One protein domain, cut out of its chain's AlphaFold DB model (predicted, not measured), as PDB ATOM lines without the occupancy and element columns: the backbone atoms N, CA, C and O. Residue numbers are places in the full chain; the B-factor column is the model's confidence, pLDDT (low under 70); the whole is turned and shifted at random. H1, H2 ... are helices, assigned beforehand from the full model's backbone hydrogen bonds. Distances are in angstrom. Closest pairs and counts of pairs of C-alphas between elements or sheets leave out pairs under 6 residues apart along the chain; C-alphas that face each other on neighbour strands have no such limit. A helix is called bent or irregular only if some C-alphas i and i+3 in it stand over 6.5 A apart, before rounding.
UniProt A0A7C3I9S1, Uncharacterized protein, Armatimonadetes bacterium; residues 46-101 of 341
ATOM      1  N   ASN A  46      27.550  17.973  59.968       52.69
ATOM      2  CA  ASN A  46      27.608  17.334  58.650       52.69
ATOM      3  C   ASN A  46      26.959  18.196  57.565       52.69
ATOM      4  O   ASN A  46      27.495  18.332  56.465       52.69
ATOM      5  N   HIS A  47      25.828  18.826  57.883       61.91
ATOM      6  CA  HIS A  47      25.147  19.714  56.951       61.91
ATOM      7  C   HIS A  47      25.966  20.988  56.679       61.91
ATOM      8  O   HIS A  47      26.003  21.476  55.551       61.91
ATOM      9  N   GLN A  48      26.685  21.493  57.685       60.72
ATOM     10  CA  GLN A  48      27.595  22.628  57.542       60.72
ATOM     11  C   GLN A  48      28.847  22.263  56.731       60.72
ATOM     12  O   GLN A  48      29.198  22.986  55.803       60.72
ATOM     13  N   ARG A  49      29.439  21.084  56.964       58.72
ATOM     14  CA  ARG A  49      30.553  20.552  56.158       58.72
ATOM     15  C   ARG A  49      30.175  20.361  54.694       58.72
ATOM     16  O   ARG A  49      30.970  20.654  53.807       58.72
ATOM     17  N   GLN A  50      28.962  19.875  54.434       56.69
ATOM     18  CA  GLN A  50      28.471  19.714  53.070       56.69
ATOM     19  C   GLN A  50      28.263  21.070  52.390       56.69
ATOM     20  O   GLN A  50      28.600  21.222  51.221       56.69
ATOM     21  N   ARG A  51      27.770  22.078  53.121       55.78
ATOM     22  CA  ARG A  51      27.658  23.451  52.611       55.78
ATOM     23  C   ARG A  51      29.020  24.055  52.291       55.78
ATOM     24  O   ARG A  51      29.133  24.712  51.267       55.78
ATOM     25  N   GLU A  52      30.046  23.798  53.097       62.06
ATOM     26  CA  GLU A  52      31.410  24.276  52.832       62.06
ATOM     27  C   GLU A  52      32.077  23.564  51.651       62.06
ATOM     28  O   GLU A  52      32.671  24.227  50.806       62.06
ATOM     29  N   LYS A  53      31.913  22.241  51.517       59.38
ATOM     30  CA  LYS A  53      32.370  21.505  50.323       59.38
ATOM     31  C   LYS A  53      31.672  21.995  49.058       59.38
ATOM     32  O   LYS A  53      32.323  22.281  48.060       59.38
ATOM     33  N   ASN A  54      30.348  22.129  49.115       61.50
ATOM     34  CA  ASN A  54      29.575  22.644  47.993       61.50
ATOM     35  C   ASN A  54      29.983  24.088  47.676       61.50
ATOM     36  O   ASN A  54      30.087  24.431  46.508       61.50
ATOM     37  N   ARG A  55      30.281  24.910  48.689       64.31
ATOM     38  CA  ARG A  55      30.788  26.275  48.516       64.31
ATOM     39  C   ARG A  55      32.153  26.299  47.829       64.31
ATOM     40  O   ARG A  55      32.296  27.045  46.877       64.31
ATOM     41  N   GLY A  56      33.098  25.447  48.226       62.62
ATOM     42  CA  GLY A  56      34.402  25.334  47.557       62.62
ATOM     43  C   GLY A  56      34.294  24.858  46.104       62.62
ATOM     44  O   GLY A  56      34.986  25.374  45.231       62.62
ATOM     45  N   ASN A  57      33.373  23.933  45.814       65.00
ATOM     46  CA  ASN A  57      33.100  23.500  44.439       65.00
ATOM     47  C   ASN A  57      32.425  24.604  43.606       65.00
ATOM     48  O   ASN A  57      32.724  24.745  42.423       65.00
ATOM     49  N   ILE A  58      31.530  25.392  44.211       64.38
ATOM     50  CA  ILE A  58      30.893  26.551  43.568       64.38
ATOM     51  C   ILE A  58      31.920  27.666  43.335       64.38
ATOM     52  O   ILE A  58      31.907  28.281  42.277       64.38
ATOM     53  N   GLU A  59      32.836  27.905  44.273       62.78
ATOM     54  CA  GLU A  59      33.924  28.880  44.133       62.78
ATOM     55  C   GLU A  59      34.874  28.486  42.990       62.78
ATOM     56  O   GLU A  59      35.140  29.311  42.122       62.78
ATOM     57  N   GLN A  60      35.263  27.209  42.885       68.25
ATOM     58  CA  GLN A  60      36.033  26.718  41.733       68.25
ATOM     59  C   GLN A  60      35.264  26.876  40.413       68.25
ATOM     60  O   GLN A  60      35.825  27.338  39.422       68.25
ATOM     61  N   ALA A  61      33.971  26.533  40.383       66.88
ATOM     62  CA  ALA A  61      33.132  26.724  39.199       66.88
ATOM     63  C   ALA A  61      33.033  28.207  38.794       66.88
ATOM     64  O   ALA A  61      33.137  28.534  37.612       66.88
ATOM     65  N   ASN A  62      32.903  29.110  39.767       76.31
ATOM     66  CA  ASN A  62      32.880  30.553  39.549       76.31
ATOM     67  C   ASN A  62      34.215  31.073  39.006       76.31
ATOM     68  O   ASN A  62      34.212  31.897  38.091       76.31
ATOM     69  N   ASP A  63      35.345  30.557  39.489       77.00
ATOM     70  CA  ASP A  63      36.663  30.891  38.948       77.00
ATOM     71  C   ASP A  63      36.771  30.487  37.471       77.00
ATOM     72  O   ASP A  63      37.186  31.306  36.643       77.00
ATOM     73  N   TYR A  64      36.300  29.287  37.110       76.56
ATOM     74  CA  TYR A  64      36.237  28.838  35.715       76.56
ATOM     75  C   TYR A  64      35.344  29.733  34.850       76.56
ATOM     76  O   TYR A  64      35.762  30.146  33.765       76.56
ATOM     77  N   TYR A  65      34.142  30.079  35.320       80.88
ATOM     78  CA  TYR A  65      33.254  30.983  34.590       80.88
ATOM     79  C   TYR A  65      33.854  32.390  34.454       80.88
ATOM     80  O   TYR A  65      33.748  32.999  33.392       80.88
ATOM     81  N   SER A  66      34.554  32.892  35.477       77.38
ATOM     82  CA  SER A  66      35.184  34.217  35.447       77.38
ATOM     83  C   SER A  66      36.359  34.274  34.466       77.38
ATOM     84  O   SER A  66      36.566  35.284  33.790       77.38
ATOM     85  N   ALA A  67      37.116  33.181  34.347       81.62
ATOM     86  CA  ALA A  67      38.179  33.047  33.363       81.62
ATOM     87  C   ALA A  67      37.610  32.968  31.938       81.62
ATOM     88  O   ALA A  67      38.136  33.619  31.035       81.62
ATOM     89  N   ALA A  68      36.507  32.236  31.752       81.88
ATOM     90  CA  ALA A  68      35.819  32.132  30.468       81.88
ATOM     91  C   ALA A  68      35.238  33.483  30.009       81.88
ATOM     92  O   ALA A  68      35.403  33.855  28.849       81.88
ATOM     93  N   ILE A  69      34.645  34.259  30.923       84.81
ATOM     94  CA  ILE A  69      34.181  35.629  30.651       84.81
ATOM     95  C   ILE A  69      35.326  36.497  30.126       84.81
ATOM     96  O   ILE A  69      35.201  37.082  29.054       84.81
ATOM     97  N   ARG A  70      36.481  36.504  30.807       84.69
ATOM     98  CA  ARG A  70      37.654  37.292  30.383       84.69
ATOM     99  C   ARG A  70      38.201  36.887  29.015       84.69
ATOM    100  O   ARG A  70      38.841  37.689  28.335       84.69
ATOM    101  N   GLN A  71      38.035  35.627  28.619       79.19
ATOM    102  CA  GLN A  71      38.433  35.176  27.287       79.19
ATOM    103  C   GLN A  71      37.482  35.713  26.220       79.19
ATOM    104  O   GLN A  71      37.950  36.256  25.223       79.19
ATOM    105  N   ILE A  72      36.172  35.615  26.451       86.75
ATOM    106  CA  ILE A  72      35.160  36.109  25.512       86.75
ATOM    107  C   ILE A  72      35.210  37.638  25.395       86.75
ATOM    108  O   ILE A  72      35.106  38.164  24.292       86.75
ATOM    109  N   GLU A  73      35.462  38.355  26.492       84.44
ATOM    110  CA  GLU A  73      35.657  39.810  26.473       84.44
ATOM    111  C   GLU A  73      36.818  40.223  25.557       84.44
ATOM    112  O   GLU A  73      36.642  41.106  24.725       84.44
ATOM    113  N   ARG A  74      37.963  39.527  25.604       87.12
ATOM    114  CA  ARG A  74      39.092  39.792  24.690       87.12
ATOM    115  C   ARG A  74      38.773  39.497  23.224       87.12
ATOM    116  O   ARG A  74      39.287  40.169  22.336       87.12
ATOM    117  N   VAL A  75      37.948  38.485  22.954       84.06
ATOM    118  CA  VAL A  75      37.495  38.191  21.584       84.06
ATOM    119  C   VAL A  75      36.561  39.292  21.088       84.06
ATOM    120  O   VAL A  75      36.682  39.724  19.944       84.06
ATOM    121  N   LEU A  76      35.687  39.802  21.959       84.31
ATOM    122  CA  LEU A  76      34.791  40.919  21.660       84.31
ATOM    123  C   LEU A  76      35.522  42.262  21.520       84.31
ATOM    124  O   LEU A  76      35.065  43.106  20.758       84.31
ATOM    125  N   GLU A  77      36.667  42.463  22.178       81.69
ATOM    126  CA  GLU A  77      37.540  43.627  21.933       81.69
ATOM    127  C   GLU A  77      38.085  43.642  20.498       81.69
ATOM    128  O   GLU A  77      38.226  44.703  19.894       81.69
ATOM    129  N   GLN A  78      38.381  42.465  19.944       80.94
ATOM    130  CA  GLN A  78      38.876  42.320  18.573       80.94
ATOM    131  C   GLN A  78      37.735  42.298  17.551       80.94
ATOM    132  O   GLN A  78      37.901  42.789  16.438       80.94
ATOM    133  N   ASN A  79      36.580  41.747  17.935       79.06
ATOM    134  CA  ASN A  79      35.403  41.572  17.088       79.06
ATOM    135  C   ASN A  79      34.140  42.079  17.805       79.06
ATOM    136  O   ASN A  79      33.319  41.278  18.269       79.06
ATOM    137  N   PRO A  80      33.946  43.407  17.881       80.69
ATOM    138  CA  PRO A  80      32.872  44.008  18.668       80.69
ATOM    139  C   PRO A  80      31.469  43.693  18.146       80.69
ATOM    140  O   PRO A  80      30.504  43.857  18.888       80.69
ATOM    141  N   ASP A  81      31.329  43.201  16.915       85.06
ATOM    142  CA  ASP A  81      30.037  42.902  16.285       85.06
ATOM    143  C   ASP A  81      29.609  41.433  16.402       85.06
ATOM    144  O   ASP A  81      28.505  41.081  15.984       85.06
ATOM    145  N   SER A  82      30.427  40.568  17.016       85.75
ATOM    146  CA  SER A  82      30.091  39.148  17.170       85.75
ATOM    147  C   SER A  82      28.898  38.950  18.114       85.75
ATOM    148  O   SER A  82      29.013  39.059  19.335       85.75
ATOM    149  N   ALA A  83      27.723  38.662  17.548       79.12
ATOM    150  CA  ALA A  83      26.498  38.419  18.312       79.12
ATOM    151  C   ALA A  83      26.563  37.117  19.132       79.12
ATOM    152  O   ALA A  83      26.097  37.089  20.268       79.12
ATOM    153  N   ALA A  84      27.198  36.073  18.592       78.38
ATOM    154  CA  ALA A  84      27.337  34.779  19.261       78.38
ATOM    155  C   ALA A  84      28.221  34.868  20.517       78.38
ATOM    156  O   ALA A  84      27.898  34.292  21.557       78.38
ATOM    157  N   ASP A  85      29.314  35.633  20.451       82.25
ATOM    158  CA  ASP A  85      30.201  35.829  21.601       82.25
ATOM    159  C   ASP A  85      29.543  36.707  22.676       82.25
ATOM    160  O   ASP A  85      29.718  36.455  23.868       82.25
ATOM    161  N   LYS A  86      28.704  37.678  22.284       86.56
ATOM    162  CA  LYS A  86      27.880  38.464  23.223       86.56
ATOM    163  C   LYS A  86      26.844  37.603  23.947       86.56
ATOM    164  O   LYS A  86      26.693  37.736  25.157       86.56
ATOM    165  N   GLU A  87      26.167  36.708  23.232       85.44
ATOM    166  CA  GLU A  87      25.191  35.781  23.819       85.44
ATOM    167  C   GLU A  87      25.866  34.831  24.818       85.44
ATOM    168  O   GLU A  87      25.409  34.659  25.949       85.44
ATOM    169  N   LYS A  88      27.034  34.299  24.452       83.50
ATOM    170  CA  LYS A  88      27.813  33.416  25.321       83.50
ATOM    171  C   LYS A  88      28.393  34.144  26.537       83.50
ATOM    172  O   LYS A  88      28.444  33.577  27.628       83.50
ATOM    173  N   LEU A  89      28.777  35.414  26.387       86.31
ATOM    174  CA  LEU A  89      29.154  36.281  27.505       86.31
ATOM    175  C   LEU A  89      27.984  36.480  28.480       86.31
ATOM    176  O   LEU A  89      28.183  36.414  29.695       86.31
ATOM    177  N   GLN A  90      26.772  36.698  27.959       82.88
ATOM    178  CA  GLN A  90      25.563  36.865  28.766       82.88
ATOM    179  C   GLN A  90      25.223  35.578  29.530       82.88
ATOM    180  O   GLN A  90      24.982  35.628  30.736       82.88
ATOM    181  N   GLU A  91      25.308  34.417  28.876       85.00
ATOM    182  CA  GLU A  91      25.085  33.113  29.510       85.00
ATOM    183  C   GLU A  91      26.063  32.857  30.672       85.00
ATOM    184  O   GLU A  91      25.666  32.412  31.752       85.00
ATOM    185  N   LEU A  92      27.352  33.161  30.482       83.94
ATOM    186  CA  LEU A  92      28.370  32.960  31.517       83.94
ATOM    187  C   LEU A  92      28.206  33.926  32.695       83.94
ATOM    188  O   LEU A  92      28.388  33.525  33.846       83.94
ATOM    189  N   ARG A  93      27.827  35.182  32.432       79.81
ATOM    190  CA  ARG A  93      27.532  36.172  33.480       79.81
ATOM    191  C   ARG A  93      26.291  35.788  34.287       79.81
ATOM    192  O   ARG A  93      26.327  35.882  35.513       79.81
ATOM    193  N   ALA A  94      25.256  35.261  33.627       81.50
ATOM    194  CA  ALA A  94      24.056  34.746  34.284       81.50
ATOM    195  C   ALA A  94      24.370  33.564  35.219       81.50
ATOM    196  O   ALA A  94      23.867  33.514  36.341       81.50
ATOM    197  N   LYS A  95      25.262  32.648  34.810       79.00
ATOM    198  CA  LYS A  95      25.708  31.516  35.650       79.00
ATOM    199  C   LYS A  95      26.496  31.940  36.894       79.00
ATOM    200  O   LYS A  95      26.465  31.230  37.893       79.00
ATOM    201  N   LEU A  96      27.160  33.095  36.851       75.88
ATOM    202  CA  LEU A  96      27.904  33.678  37.975       75.88
ATOM    203  C   LEU A  96      27.044  34.535  38.914       75.88
ATOM    204  O   LEU A  96      27.546  34.996  39.939       75.88
ATOM    205  N   GLY A  97      25.779  34.793  38.570       69.81
ATOM    206  CA  GLY A  97      24.930  35.728  39.313       69.81
ATOM    207  C   GLY A  97      25.481  37.160  39.338       69.81
ATOM    208  O   GLY A  97      25.120  37.941  40.217       69.81
ATOM    209  N   LEU A  98      26.378  37.501  38.404       63.44
ATOM    210  CA  LEU A  98      26.863  38.864  38.219       63.44
ATOM    211  C   LEU A  98      25.696  39.704  37.683       63.44
ATOM    212  O   LEU A  98      25.028  39.252  36.750       63.44
ATOM    213  N   PRO A  99      25.429  40.895  38.253       53.03
ATOM    214  CA  PRO A  99      24.373  41.758  37.747       53.03
ATOM    215  C   PRO A  99      24.641  42.032  36.271       53.03
ATOM    216  O   PRO A  99      25.774  42.356  35.902       53.03
ATOM    217  N   GLU A 100      23.613  41.842  35.441       49.38
ATOM    218  CA  GLU A 100      23.681  42.104  34.010       49.38
ATOM    219  C   GLU A 100      24.322  43.475  33.790       49.38
ATOM    220  O   GLU A 100      23.772  44.514  34.156       49.38
ATOM    221  N   ALA A 101      25.497  43.491  33.159       50.72
ATOM    222  CA  ALA A 101      25.852  44.627  32.334       50.72
ATOM    223  C   ALA A 101      24.939  44.520  31.113       50.72
ATOM    224  O   ALA A 101      25.327  43.962  30.086       50.72
TER     225      ALA A 101
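AT A GLANCE: This is residues 46 to 101 of the 341 residues of an uncharacterized protein of Armatimonadetes bacterium (UniProt A0A7C3I9S1). One long helix, H1, makes the length of a lopsided helical hairpin: after a tight turn the short helix H2 folds back along the later part of H1, while residues 46 to 57 of H1 stick out as a bare arm. The last residues, 96 to 101, are a short tail after H2. The printed part has 56 residues with two named helices, H1 then H2, and no named strand; its class is all helix. It is loose, with a radius of gyration of the C-alphas of 14.5 A, and its C-alphas span 50 by 17 by 14 A, the outline of a rod.

IN THESE COORDINATES: H1, residues 46 to 78, measures 48.6 A from first to last C-alpha, from C-alpha 46 at (27.608, 17.334, 58.650) to C-alpha 78 at (38.876, 42.320, 18.573). H2, residues 83 to 95, measures 18.7 A and ends with C-alpha 95 at (25.708, 31.516, 35.650). Neither helix is bent.

HOW THE PARTS SIT: H1 touches H2 with residues 65 to 76 alone, with 16 pairs of C-alphas within 8 A. The closest C-alphas of the two helices are those of Ile 69 and Leu 89, 6.0 A apart. The two run opposite ways at a shallow tilt of 19 degrees. They form a helical hairpin, and their centres are 14.8 A apart. In H1 and H2 every O i to N i+4 pair is within hydrogen-bond range.

THE WHOLE: The two C-alphas farthest apart are those of Asn 46 and Asp 81, 49.5 A. Residues 46 to 57, which belong to H1, and residues 77 to 83 stand free; without them the body has 37 residues and spans 26 by 17 by 13 A. The printed part has no cut, and the link from H1 to H2, 4 residues, is tight. The mean pLDDT of the printed part is 73.9, and residues 46 to 61 and 97 to 101 are under 70.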